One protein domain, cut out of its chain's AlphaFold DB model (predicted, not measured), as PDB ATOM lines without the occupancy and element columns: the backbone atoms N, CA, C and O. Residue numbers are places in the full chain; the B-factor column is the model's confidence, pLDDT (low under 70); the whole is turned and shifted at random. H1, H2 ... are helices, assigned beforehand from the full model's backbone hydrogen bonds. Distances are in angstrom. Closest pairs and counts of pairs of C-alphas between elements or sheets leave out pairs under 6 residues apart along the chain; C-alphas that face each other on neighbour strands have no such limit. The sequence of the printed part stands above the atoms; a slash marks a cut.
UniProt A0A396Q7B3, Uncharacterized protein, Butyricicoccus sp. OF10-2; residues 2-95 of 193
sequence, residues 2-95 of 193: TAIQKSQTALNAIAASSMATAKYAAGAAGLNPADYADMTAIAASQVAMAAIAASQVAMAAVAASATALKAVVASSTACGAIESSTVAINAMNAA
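What this domain is: This is residues 2 to 95 of the 193 residues of an uncharacterized protein of Butyricicoccus sp. OF10-2 (UniProt A0A396Q7B3). Short helices turn sharp corners one after another and pack into a compact body, with H3 and H6 side by side in its core, running opposite ways. H2, H4, H5 and H7 pack round this pair, H8 packs on H4 and H5, and H1 and H9 lie at the outskirts, H1 reached through H2 and H9 through H8 and the end of H5. You have 94 printed residues with nine named helices, H1 to H9 in chain order, and no named strand: the class is all helix. The whole is compact, with a radius of gyration of the C-alphas of 12.0 A and spans of 32 by 30 by 22 A.

Where its parts are: Find C-alpha 2 at (58.814, -0.537, -0.021), where H1, residues 2 to 5, begins. Next come H2, residues 8 to 15, 10.3 A long, and H3, residues 18 to 28, the longest at 15.1 A, which starts at C-alpha 18 at (46.068, -16.839, 1.841). H4 is residues 39 to 44, 8.5 A long. Then read H5, residues 46 to 54, 12.5 A; H6, residues 56 to 64, 12.3 A; H7, residues 66 to 74, 12.4 A; H8, residues 76 to 84, 12.4 A; and H9, residues 86 to 94, 12.1 A, ending at C-alpha 94 at (32.807, 3.621, -1.939).

How they stand to each other: Start at H1: it only just touches H2, only at the corner, where the closest C-alphas, of Ile 4 and Ala 10, are 6.2 A apart. H2 touches H6, about perpendicular at 77 degrees, with the C-alphas of Ala 15 and Ala 64 closest at 5.9 A. Look next at Ala 25 and Ala 58, the closest C-alphas of H3 and H6 at 4.2 A; these helices touch at a shallow tilt of 14 degrees, opposite ways. H3 touches H7 about perpendicular, at 84 degrees, closest at the C-alphas of Ser 18 and Ala 68, 5.6 A. H4 touches H7 at a shallow tilt of 17 degrees, the same way, closest at Ala 43 and Val 72, C-alphas 5.6 A apart. H5 touches H8 at a tilt of 38 degrees, only just steep, the same way, with the C-alphas of Met 49 and Ala 78 closest at 6.2 A. H9 only just touches H5, only at their ends, closest at the C-alphas of Ala 53 and Ala 88, 6.7 A. H1 and H9 are apart. Every O i to N i+4 pair is within hydrogen-bond range in H2 to H9; H1 is too short for such a pair, and its 1 O i to N i+3 pair is not within range.

The domain as a whole: The C-alphas of Ala 3 and Ser 76 are the two farthest apart, at 33.8 A. The printed part has no cut. No link is long; the one from H3 to H4, with 10 residues, is short, and the others are tight. The mean pLDDT of the printed part is 91.1, and residue 2 is the one printed residue under 70.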
ATOM      1  N   THR A   2      58.923  -1.479   1.113       69.62
ATOM      2  CA  THR A   2      58.814  -0.537  -0.021       69.62
ATOM      3  C   THR A   2      59.113  -1.117  -1.411       69.62
ATOM      4  O   THR A   2      58.508  -0.671  -2.379       69.62
ATOM      5  N   ALA A   3      59.996  -2.114  -1.542       78.00
ATOM      6  CA  ALA A   3      60.292  -2.730  -2.845       78.00
ATOM      7  C   ALA A   3      59.134  -3.599  -3.377       78.00
ATOM      8  O   ALA A   3      58.795  -3.523  -4.554       78.00
ATOM      9  N   ILE A   4      58.480  -4.371  -2.500       84.00
ATOM     10  CA  ILE A   4      57.345  -5.241  -2.861       84.00
ATOM     11  C   ILE A   4      56.151  -4.404  -3.333       84.00
ATOM     12  O   ILE A   4      55.517  -4.745  -4.325       84.00
ATOM     13  N   GLN A   5      55.897  -3.265  -2.683       83.94
ATOM     14  CA  GLN A   5      54.795  -2.354  -3.025       83.94
ATOM     15  C   GLN A   5      54.889  -1.765  -4.438       83.94
ATOM     16  O   GLN A   5      53.877  -1.342  -4.984       83.94
ATOM     17  N   LYS A   6      56.086  -1.735  -5.034       87.81
ATOM     18  CA  LYS A   6      56.307  -1.216  -6.391       87.81
ATOM     19  C   LYS A   6      56.181  -2.284  -7.481       87.81
ATOM     20  O   LYS A   6      56.188  -1.939  -8.658       87.81
ATOM     21  N   SER A   7      56.090  -3.566  -7.119       92.88
ATOM     22  CA  SER A   7      56.018  -4.673  -8.075       92.88
ATOM     23  C   SER A   7      54.611  -5.255  -8.121       92.88
ATOM     24  O   SER A   7      54.217  -6.031  -7.250       92.88
ATOM     25  N   GLN A   8      53.862  -4.929  -9.178       90.69
ATOM     26  CA  GLN A   8      52.519  -5.481  -9.375       90.69
ATOM     27  C   GLN A   8      52.543  -7.011  -9.478       90.69
ATOM     28  O   GLN A   8      51.672  -7.681  -8.932       90.69
ATOM     29  N   THR A   9      53.571  -7.579 -10.112       93.62
ATOM     30  CA  THR A   9      53.757  -9.033 -10.190       93.62
ATOM     31  C   THR A   9      53.903  -9.656  -8.803       93.62
ATOM     32  O   THR A   9      53.276 -10.675  -8.521       93.62
ATOM     33  N   ALA A  10      54.678  -9.030  -7.908       92.62
ATOM     34  CA  ALA A  10      54.828  -9.513  -6.538       92.62
ATOM     35  C   ALA A  10      53.514  -9.404  -5.752       92.62
ATOM     36  O   ALA A  10      53.138 -10.345  -5.056       92.62
ATOM     37  N   LEU A  11      52.788  -8.290  -5.896       92.69
ATOM     38  CA  LEU A  11      51.487  -8.102  -5.251       92.69
ATOM     39  C   LEU A  11      50.455  -9.128  -5.734       92.69
ATOM     40  O   LEU A  11      49.740  -9.695  -4.911       92.69
ATOM     41  N   ASN A  12      50.426  -9.433  -7.031       93.00
ATOM     42  CA  ASN A  12      49.545 -10.459  -7.588       93.00
ATOM     43  C   ASN A  12      49.880 -11.854  -7.035       93.00
ATOM     44  O   ASN A  12      48.979 -12.604  -6.666       93.00
ATOM     45  N   ALA A  13      51.170 -12.191  -6.930       93.50
ATOM     46  CA  ALA A  13      51.608 -13.465  -6.361       93.50
ATOM     47  C   ALA A  13      51.247 -13.592  -4.871       93.50
ATOM     48  O   ALA A  13      50.809 -14.652  -4.425       93.50
ATOM     49  N   ILE A  14      51.377 -12.502  -4.107       94.94
ATOM     50  CA  ILE A  14      50.941 -12.442  -2.706       94.94
ATOM     51  C   ILE A  14      49.427 -12.652  -2.619       94.94
ATOM     52  O   ILE A  14      48.977 -13.513  -1.864       94.94
ATOM     53  N   ALA A  15      48.654 -11.916  -3.422       93.31
ATOM     54  CA  ALA A  15      47.194 -11.953  -3.406       93.31
ATOM     55  C   ALA A  15      46.615 -13.335  -3.756       93.31
ATOM     56  O   ALA A  15      45.534 -13.689  -3.280       93.31
ATOM     57  N   ALA A  16      47.340 -14.133  -4.543       93.94
ATOM     58  CA  ALA A  16      46.946 -15.489  -4.915       93.94
ATOM     59  C   ALA A  16      47.010 -16.501  -3.751       93.94
ATOM     60  O   ALA A  16      46.391 -17.560  -3.834       93.94
ATOM     61  N   SER A  17      47.721 -16.194  -2.659       94.94
ATOM     62  CA  SER A  17      47.911 -17.101  -1.520       94.94
ATOM     63  C   SER A  17      47.397 -16.493  -0.215       94.94
ATOM     64  O   SER A  17      47.776 -15.382   0.163       94.94
ATOM     65  N   SER A  18      46.571 -17.248   0.520       93.94
ATOM     66  CA  SER A  18      46.068 -16.839   1.841       93.94
ATOM     67  C   SER A  18      47.211 -16.602   2.828       93.94
ATOM     68  O   SER A  18      47.241 -15.576   3.504       93.94
ATOM     69  N   MET A  19      48.180 -17.515   2.872       96.44
ATOM     70  CA  MET A  19      49.365 -17.427   3.722       96.44
ATOM     71  C   MET A  19      50.224 -16.209   3.370       96.44
ATOM     72  O   MET A  19      50.620 -15.455   4.257       96.44
ATOM     73  N   ALA A  20      50.514 -15.992   2.082       96.44
ATOM     74  CA  ALA A  20      51.344 -14.862   1.668       96.44
ATOM     75  C   ALA A  20      50.658 -13.523   1.970       96.44
ATOM     76  O   ALA A  20      51.292 -12.614   2.509       96.44
ATOM     77  N   THR A  21      49.355 -13.427   1.683       96.75
ATOM     78  CA  THR A  21      48.553 -12.237   1.996       96.75
ATOM     79  C   THR A  21      48.542 -11.962   3.496       96.75
ATOM     80  O   THR A  21      48.784 -10.827   3.898       96.75
ATOM     81  N   ALA A  22      48.348 -12.990   4.326       97.06
ATOM     82  CA  ALA A  22      48.341 -12.853   5.778       97.06
ATOM     83  C   ALA A  22      49.661 -12.314   6.318       97.06
ATOM     84  O   ALA A  22      49.681 -11.325   7.049       97.06
ATOM     85  N   LYS A  23      50.779 -12.906   5.891       96.00
ATOM     86  CA  LYS A  23      52.106 -12.468   6.328       96.00
ATOM     87  C   LYS A  23      52.398 -11.033   5.909       96.00
ATOM     88  O   LYS A  23      52.906 -10.243   6.705       96.00
ATOM     89  N   TYR A  24      52.052 -10.685   4.670       96.00
ATOM     90  CA  TYR A  24      52.236  -9.333   4.166       96.00
ATOM     91  C   TYR A  24      51.361  -8.321   4.924       96.00
ATOM     92  O   TYR A  24      51.866  -7.283   5.351       96.00
ATOM     93  N   ALA A  25      50.077  -8.625   5.135       95.38
ATOM     94  CA  ALA A  25      49.140  -7.750   5.835       95.38
ATOM     95  C   ALA A  25      49.513  -7.564   7.313       95.38
ATOM     96  O   ALA A  25      49.555  -6.429   7.780       95.38
ATOM     97  N   ALA A  26      49.859  -8.642   8.023       96.75
ATOM     98  CA  ALA A  26      50.313  -8.583   9.411       96.75
ATOM     99  C   ALA A  26      51.563  -7.702   9.551       96.75
ATOM    100  O   ALA A  26      51.578  -6.772  10.357       96.75
ATOM    101  N   GLY A  27      52.567  -7.913   8.693       96.06
ATOM    102  CA  GLY A  27      53.780  -7.092   8.694       96.06
ATOM    103  C   GLY A  27      53.502  -5.626   8.351       96.06
ATOM    104  O   GLY A  27      54.051  -4.725   8.981       96.06
ATOM    105  N   ALA A  28      52.607  -5.362   7.393       94.19
ATOM    106  CA  ALA A  28      52.178  -4.006   7.043       94.19
ATOM    107  C   ALA A  28      51.349  -3.323   8.148       94.19
ATOM    108  O   ALA A  28      51.237  -2.097   8.159       94.19
ATOM    109  N   ALA A  29      50.767  -4.095   9.064       95.12
ATOM    110  CA  ALA A  29      50.048  -3.619  10.240       95.12
ATOM    111  C   ALA A  29      50.936  -3.520  11.497       95.12
ATOM    112  O   ALA A  29      50.430  -3.215  12.572       95.12
ATOM    113  N   GLY A  30      52.247  -3.776  11.382       96.06
ATOM    114  CA  GLY A  30      53.182  -3.731  12.513       96.06
ATOM    115  C   GLY A  30      53.090  -4.932  13.461       96.06
ATOM    116  O   GLY A  30      53.659  -4.896  14.547       96.06
ATOM    117  N   LEU A  31      52.387  -5.993  13.064       97.06
ATOM    118  CA  LEU A  31      52.327  -7.258  13.793       97.06
ATOM    119  C   LEU A  31      53.483  -8.169  13.368       97.06
ATOM    120  O   LEU A  31      54.047  -8.003  12.285       97.06
ATOM    121  N   ASN A  32      53.788  -9.187  14.175       97.06
ATOM    122  CA  ASN A  32      54.724 -10.235  13.784       97.06
ATOM    123  C   ASN A  32      54.057 -11.212  12.787       97.06
ATOM    124  O   ASN A  32      53.132 -11.931  13.170       97.06
ATOM    125  N   PRO A  33      54.515 -11.303  11.521       96.12
ATOM    126  CA  PRO A  33      53.920 -12.202  10.530       96.12
ATOM    127  C   PRO A  33      54.031 -13.690  10.872       96.12
ATOM    128  O   PRO A  33      53.300 -14.494  10.301       96.12
ATOM    129  N   ALA A  34      54.969 -14.076  11.743       97.00
ATOM    130  CA  ALA A  34      55.162 -15.471  12.132       97.00
ATOM    131  C   ALA A  34      54.028 -16.006  13.021       97.00
ATOM    132  O   ALA A  34      53.786 -17.211  13.016       97.00
ATOM    133  N   ASP A  35      53.304 -15.122  13.714       97.44
ATOM    134  CA  ASP A  35      52.216 -15.495  14.625       97.44
ATOM    135  C   ASP A  35      50.946 -15.931  13.870       97.44
ATOM    136  O   ASP A  35      50.023 -16.495  14.457       97.44
ATOM    137  N   TYR A  36      50.890 -15.685  12.556       97.25
ATOM    138  CA  TYR A  36      49.715 -15.923  11.729       97.25
ATOM    139  C   TYR A  36      50.052 -16.852  10.565       97.25
ATOM    140  O   TYR A  36      50.727 -16.471   9.606       97.25
ATOM    141  N   ALA A  37      49.545 -18.084  10.637       96.81
ATOM    142  CA  ALA A  37      49.747 -19.079   9.587       96.81
ATOM    143  C   ALA A  37      49.112 -18.648   8.252       96.81
ATOM    144  O   ALA A  37      49.712 -18.820   7.191       96.81
ATOM    145  N   ASP A  38      47.911 -18.070   8.306       97.25
ATOM    146  CA  ASP A  38      47.133 -17.644   7.148       97.25
ATOM    147  C   ASP A  38      46.084 -16.573   7.518       97.25
ATOM    148  O   ASP A  38      46.051 -16.047   8.635       97.25
ATOM    149  N   MET A  39      45.212 -16.230   6.563       96.38
ATOM    150  CA  MET A  39      44.147 -15.251   6.796       96.38
ATOM    151  C   MET A  39      43.053 -15.763   7.731       96.38
ATOM    152  O   MET A  39      42.361 -14.945   8.329       96.38
ATOM    153  N   THR A  40      42.908 -17.079   7.894       96.00
ATOM    154  CA  THR A  40      41.991 -17.673   8.874       96.00
ATOM    155  C   THR A  40      42.462 -17.346  10.289       96.00
ATOM    156  O   THR A  40      41.670 -16.881  11.107       96.00
ATOM    157  N   ALA A  41      43.765 -17.499  10.555       96.69
ATOM    158  CA  ALA A  41      44.370 -17.143  11.837       96.69
ATOM    159  C   ALA A  41      44.225 -15.643  12.147       96.69
ATOM    160  O   ALA A  41      43.866 -15.269  13.263       96.69
ATOM    161  N   ILE A  42      44.440 -14.778  11.149       97.06
ATOM    162  CA  ILE A  42      44.212 -13.332  11.293       97.06
ATOM    163  C   ILE A  42      42.741 -13.034  11.582       97.06
ATOM    164  O   ILE A  42      42.440 -12.309  12.526       97.06
ATOM    165  N   ALA A  43      41.820 -13.602  10.802       94.81
ATOM    166  CA  ALA A  43      40.389 -13.345  10.933       94.81
ATOM    167  C   ALA A  43      39.808 -13.847  12.266       94.81
ATOM    168  O   ALA A  43      38.765 -13.354  12.694       94.81
ATOM    169  N   ALA A  44      40.466 -14.803  12.925       95.38
ATOM    170  CA  ALA A  44      40.124 -15.265  14.266       95.38
ATOM    171  C   ALA A  44      40.654 -14.344  15.387       95.38
ATOM    172  O   ALA A  44      40.186 -14.435  16.521       95.38
ATOM    173  N   SER A  45      41.602 -13.446  15.095       96.31
ATOM    174  CA  SER A  45      42.260 -12.583  16.080       96.31
ATOM    175  C   SER A  45      41.719 -11.153  16.050       96.31
ATOM    176  O   SER A  45      41.945 -10.393  15.107       96.31
ATOM    177  N   GLN A  46      41.068 -10.742  17.141       92.81
ATOM    178  CA  GLN A  46      40.585  -9.366  17.308       92.81
ATOM    179  C   GLN A  46      41.730  -8.343  17.243       92.81
ATOM    180  O   GLN A  46      41.581  -7.283  16.636       92.81
ATOM    181  N   VAL A  47      42.881  -8.669  17.841       94.12
ATOM    182  CA  VAL A  47      44.064  -7.794  17.852       94.12
ATOM    183  C   VAL A  47      44.603  -7.608  16.438       94.12
ATOM    184  O   VAL A  47      44.870  -6.480  16.021       94.12
ATOM    185  N   ALA A  48      44.704  -8.699  15.675       95.81
ATOM    186  CA  ALA A  48      45.200  -8.635  14.309       95.81
ATOM    187  C   ALA A  48      44.268  -7.822  13.406       95.81
ATOM    188  O   ALA A  48      44.722  -6.950  12.666       95.81
ATOM    189  N   MET A  49      42.959  -8.069  13.506       94.50
ATOM    190  CA  MET A  49      41.956  -7.359  12.714       94.50
ATOM    191  C   MET A  49      41.915  -5.861  13.026       94.50
ATOM    192  O   MET A  49      41.803  -5.062  12.098       94.50
ATOM    193  N   ALA A  50      42.058  -5.466  14.294       91.69
ATOM    194  CA  ALA A  50      42.127  -4.057  14.675       91.69
ATOM    195  C   ALA A  50      43.363  -3.363  14.079       91.69
ATOM    196  O   ALA A  50      43.243  -2.293  13.481       91.69
ATOM    197  N   ALA A  51      44.540  -3.989  14.179       92.94
ATOM    198  CA  ALA A  51      45.770  -3.435  13.618       92.94
ATOM    199  C   ALA A  51      45.714  -3.334  12.083       92.94
ATOM    200  O   ALA A  51      46.102  -2.317  11.507       92.94
ATOM    201  N   ILE A  52      45.179  -4.356  11.405       92.81
ATOM    202  CA  ILE A  52      45.014  -4.350   9.946       92.81
ATOM    203  C   ILE A  52      44.018  -3.278   9.508       92.81
ATOM    204  O   ILE A  52      44.317  -2.542   8.573       92.81
ATOM    205  N   ALA A  53      42.876  -3.137  10.190       89.38
ATOM    206  CA  ALA A  53      41.881  -2.108   9.880       89.38
ATOM    207  C   ALA A  53      42.421  -0.674  10.047       89.38
ATOM    208  O   ALA A  53      41.918   0.248   9.405       89.38
ATOM    209  N   ALA A  54      43.448  -0.480  10.881       88.75
ATOM    210  CA  ALA A  54      44.136   0.797  11.050       88.75
ATOM    211  C   ALA A  54      45.247   1.047  10.003       88.75
ATOM    212  O   ALA A  54      45.732   2.171   9.884       88.75
ATOM    213  N   SER A  55      45.655   0.031   9.231       89.75
ATOM    214  CA  SER A  55      46.739   0.121   8.243       89.75
ATOM    215  C   SER A  55      46.209   0.117   6.808       89.75
ATOM    216  O   SER A  55      45.771  -0.904   6.279       89.75
ATOM    217  N   GLN A  56      46.342   1.256   6.123       87.38
ATOM    218  CA  GLN A  56      45.967   1.422   4.710       87.38
ATOM    219  C   GLN A  56      46.644   0.381   3.798       87.38
ATOM    220  O   GLN A  56      46.023  -0.152   2.880       87.38
ATOM    221  N   VAL A  57      47.921   0.072   4.056       89.44
ATOM    222  CA  VAL A  57      48.705  -0.882   3.253       89.44
ATOM    223  C   VAL A  57      48.230  -2.314   3.487       89.44
ATOM    224  O   VAL A  57      48.104  -3.080   2.531       89.44
ATOM    225  N   ALA A  58      47.951  -2.678   4.742       92.38
ATOM    226  CA  ALA A  58      47.426  -3.998   5.066       92.38
ATOM    227  C   ALA A  58      46.022  -4.191   4.470       92.38
ATOM    228  O   ALA A  58      45.767  -5.211   3.833       92.38
ATOM    229  N   MET A  59      45.145  -3.184   4.584       90.19
ATOM    230  CA  MET A  59      43.814  -3.219   3.971       90.19
ATOM    231  C   MET A  59      43.868  -3.339   2.449       90.19
ATOM    232  O   MET A  59      43.113  -4.126   1.884       90.19
ATOM    233  N   ALA A  60      44.775  -2.621   1.781       86.94
ATOM    234  CA  ALA A  60      44.945  -2.735   0.333       86.94
ATOM    235  C   ALA A  60      45.357  -4.156  -0.089       86.94
ATOM    236  O   ALA A  60      44.837  -4.684  -1.071       86.94
ATOM    237  N   ALA A  61      46.244  -4.804   0.673       90.31
ATOM    238  CA  ALA A  61      46.654  -6.178   0.398       90.31
ATOM    239  C   ALA A  61      45.514  -7.185   0.587       90.31
ATOM    240  O   ALA A  61      45.314  -8.052  -0.260       90.31
ATOM    241  N   VAL A  62      44.742  -7.048   1.671       91.56
ATOM    242  CA  VAL A  62      43.569  -7.898   1.920       91.56
ATOM    243  C   VAL A  62      42.517  -7.695   0.826       91.56
ATOM    244  O   VAL A  62      42.005  -8.674   0.294       91.56
ATOM    245  N   ALA A  63      42.242  -6.447   0.432       86.12
ATOM    246  CA  ALA A  63      41.266  -6.121  -0.608       86.12
ATOM    247  C   ALA A  63      41.643  -6.668  -1.996       86.12
ATOM    248  O   ALA A  63      40.760  -6.983  -2.789       86.12
ATOM    249  N   ALA A  64      42.938  -6.806  -2.288       87.06
ATOM    250  CA  ALA A  64      43.419  -7.376  -3.544       87.06
ATOM    251  C   ALA A  64      43.313  -8.914  -3.605       87.06
ATOM    252  O   ALA A  64      43.414  -9.486  -4.689       87.06
ATOM    253  N   SER A  65      43.113  -9.598  -2.471       90.94
ATOM    254  CA  SER A  65      43.091 -11.063  -2.397       90.94
ATOM    255  C   SER A  65      41.677 -11.611  -2.216       90.94
ATOM    256  O   SER A  65      41.097 -11.553  -1.132       90.94
ATOM    257  N   ALA A  66      41.143 -12.256  -3.256       87.56
ATOM    258  CA  ALA A  66      39.853 -12.946  -3.173       87.56
ATOM    259  C   ALA A  66      39.843 -14.042  -2.087       87.56
ATOM    260  O   ALA A  66      38.850 -14.216  -1.384       87.56
ATOM    261  N   THR A  67      40.957 -14.758  -1.905       89.19
ATOM    262  CA  THR A  67      41.087 -15.793  -0.869       89.19
ATOM    263  C   THR A  67      41.065 -15.191   0.538       89.19
ATOM    264  O   THR A  67      40.407 -15.735   1.425       89.19
ATOM    265  N   ALA A  68      41.730 -14.050   0.750       91.31
ATOM    266  CA  ALA A  68      41.678 -13.341   2.027       91.31
ATOM    267  C   ALA A  68      40.272 -12.820   2.332       91.31
ATOM    268  O   ALA A  68      39.776 -13.003   3.442       91.31
ATOM    269  N   LEU A  69      39.607 -12.228   1.335       88.81
ATOM    270  CA  LEU A  69      38.243 -11.726   1.476       88.81
ATOM    271  C   LEU A  69      37.267 -12.839   1.869       88.81
ATOM    272  O   LEU A  69      36.461 -12.624   2.770       88.81
ATOM    273  N   LYS A  70      37.397 -14.044   1.294       87.44
ATOM    274  CA  LYS A  70      36.599 -15.222   1.684       87.44
ATOM    275  C   LYS A  70      36.774 -15.601   3.157       87.44
ATOM    276  O   LYS A  70      35.787 -15.863   3.840       87.44
ATOM    277  N   ALA A  71      38.007 -15.596   3.667       89.06
ATOM    278  CA  ALA A  71      38.272 -15.881   5.079       89.06
ATOM    279  C   ALA A  71      37.704 -14.786   6.003       89.06
ATOM    280  O   ALA A  71      37.061 -15.088   7.010       89.06
ATOM    281  N   VAL A  72      37.880 -13.514   5.630       88.75
ATOM    282  CA  VAL A  72      37.359 -12.359   6.378       88.75
ATOM    283  C   VAL A  72      35.838 -12.414   6.477       88.75
ATOM    284  O   VAL A  72      35.294 -12.298   7.570       88.75
ATOM    285  N   VAL A  73      35.138 -12.644   5.364       85.75
ATOM    286  CA  VAL A  73      33.667 -12.614   5.352       85.75
ATOM    287  C   VAL A  73      33.062 -13.841   6.021       85.75
ATOM    288  O   VAL A  73      31.911 -13.791   6.448       85.75
ATOM    289  N   ALA A  74      33.808 -14.940   6.157       85.69
ATOM    290  CA  ALA A  74      33.390 -16.099   6.939       85.69
ATOM    291  C   ALA A  74      33.471 -15.846   8.458       85.69
ATOM    292  O   ALA A  74      32.652 -16.398   9.195       85.69
ATOM    293  N   SER A  75      34.378 -14.979   8.922       87.75
ATOM    294  CA  SER A  75      34.615 -14.708  10.346       87.75
ATOM    295  C   SER A  75      33.697 -13.626  10.923       87.75
ATOM    296  O   SER A  75      33.684 -12.481  10.472       87.75
ATOM    297  N   SER A  76      32.973 -13.959  11.994       83.75
ATOM    298  CA  SER A  76      32.176 -12.995  12.762       83.75
ATOM    299  C   SER A  76      33.035 -11.921  13.437       83.75
ATOM    300  O   SER A  76      32.649 -10.754  13.428       83.75
ATOM    301  N   THR A  77      34.209 -12.284  13.965       87.81
ATOM    302  CA  THR A  77      35.173 -11.350  14.570       87.81
ATOM    303  C   THR A  77      35.633 -10.307  13.554       87.81
ATOM    304  O   THR A  77      35.592  -9.105  13.817       87.81
ATOM    305  N   ALA A  78      36.008 -10.753  12.352       89.31
ATOM    306  CA  ALA A  78      36.477  -9.863  11.298       89.31
ATOM    307  C   ALA A  78      35.357  -8.944  10.780       89.31
ATOM    308  O   ALA A  78      35.569  -7.739  10.641       89.31
ATOM    309  N   CYS A  79      34.152  -9.486  10.563       87.88
ATOM    310  CA  CYS A  79      32.975  -8.687  10.219       87.88
ATOM    311  C   CYS A  79      32.680  -7.624  11.289       87.88
ATOM    312  O   CYS A  79      32.505  -6.459  10.945       87.88
ATOM    313  N   GLY A  80      32.694  -7.993  12.574       86.19
ATOM    314  CA  GLY A  80      32.466  -7.056  13.677       86.19
ATOM    315  C   GLY A  80      33.506  -5.932  13.737       86.19
ATOM    316  O   GLY A  80      33.145  -4.771  13.918       86.19
ATOM    317  N   ALA A  81      34.787  -6.244  13.513       87.69
ATOM    318  CA  ALA A  81      35.843  -5.234  13.453       87.69
ATOM    319  C   ALA A  81      35.611  -4.226  12.310       87.69
ATOM    320  O   ALA A  81      35.683  -3.015  12.532       87.69
ATOM    321  N   ILE A  82      35.258  -4.704  11.111       86.44
ATOM    322  CA  ILE A  82      34.943  -3.848   9.954       86.44
ATOM    323  C   ILE A  82      33.725  -2.959  10.239       86.44
ATOM    324  O   ILE A  82      33.773  -1.761   9.973       86.44
ATOM    325  N   GLU A  83      32.666  -3.516  10.830       87.50
ATOM    326  CA  GLU A  83      31.450  -2.780  11.215       87.50
ATOM    327  C   GLU A  83      31.689  -1.687  12.267       87.50
ATOM    328  O   GLU A  83      30.840  -0.816  12.446       87.50
ATOM    329  N   SER A  84      32.825  -1.723  12.966       88.69
ATOM    330  CA  SER A  84      33.208  -0.724  13.970       88.69
ATOM    331  C   SER A  84      34.220   0.313  13.460       88.69
ATOM    332  O   SER A  84      34.485   1.298  14.144       88.69
ATOM    333  N   SER A  85      34.780   0.120  12.260       86.88
ATOM    334  CA  SER A  85      35.823   0.983  11.695       86.88
ATOM    335  C   SER A  85      35.265   1.932  10.640       86.88
ATOM    336  O   SER A  85      34.897   1.520   9.540       86.88
ATOM    337  N   THR A  86      35.290   3.236  10.923       88.12
ATOM    338  CA  THR A  86      34.864   4.278   9.971       88.12
ATOM    339  C   THR A  86      35.628   4.213   8.647       88.12
ATOM    340  O   THR A  86      35.039   4.413   7.586       88.12
ATOM    341  N   VAL A  87      36.928   3.898   8.676       85.06
ATOM    342  CA  VAL A  87      37.742   3.795   7.454       85.06
ATOM    343  C   VAL A  87      37.283   2.611   6.603       85.06
ATOM    344  O   VAL A  87      37.073   2.763   5.400       85.06
ATOM    345  N   ALA A  88      37.059   1.454   7.232       85.00
ATOM    346  CA  ALA A  88      36.591   0.264   6.532       85.00
ATOM    347  C   ALA A  88      35.167   0.455   5.984       85.00
ATOM    348  O   ALA A  88      34.907   0.129   4.828       85.00
ATOM    349  N   ILE A  89      34.269   1.063   6.765       88.94
ATOM    350  CA  ILE A  89      32.912   1.419   6.329       88.94
ATOM    351  C   ILE A  89      32.949   2.334   5.100       88.94
ATOM    352  O   ILE A  89      32.240   2.084   4.124       88.94
ATOM    353  N   ASN A  90      33.785   3.375   5.117       89.75
ATOM    354  CA  ASN A  90      33.913   4.297   3.988       89.75
ATOM    355  C   ASN A  90      34.412   3.579   2.730       89.75
ATOM    356  O   ASN A  90      33.854   3.783   1.653       89.75
ATOM    357  N   ALA A  91      35.403   2.693   2.865       84.19
ATOM    358  CA  ALA A  91      35.901   1.890   1.753       84.19
ATOM    359  C   ALA A  91      34.825   0.942   1.196       84.19
ATOM    360  O   ALA A  91      34.622   0.880  -0.018       84.19
ATOM    361  N   MET A  92      34.082   0.253   2.071       87.69
ATOM    362  CA  MET A  92      32.983  -0.633   1.673       87.69
ATOM    363  C   MET A  92      31.874   0.125   0.939       87.69
ATOM    364  O   MET A  92      31.340  -0.364  -0.054       87.69
ATOM    365  N   ASN A  93      31.559   1.339   1.389       91.06
ATOM    366  CA  ASN A  93      30.518   2.175   0.796       91.06
ATOM    367  C   ASN A  93      30.948   2.872  -0.500       91.06
ATOM    368  O   ASN A  93      30.091   3.170  -1.330       91.06
ATOM    369  N   ALA A  94      32.247   3.110  -0.691       88.81
ATOM    370  CA  ALA A  94      32.807   3.621  -1.939       88.81
ATOM    371  C   ALA A  94      32.919   2.541  -3.031       88.81
ATOM    372  O   ALA A  94      33.090   2.863  -4.206       88.81
ATOM    373  N   ALA A  95      32.835   1.259  -2.660       85.19
ATOM    374  CA  ALA A  95      32.967   0.161  -3.603       85.19
ATOM    375  C   ALA A  95      31.811   0.117  -4.621       85.19
ATOM    376  O   ALA A  95      30.663   0.442  -4.323       85.19
TER     377      ALA A  95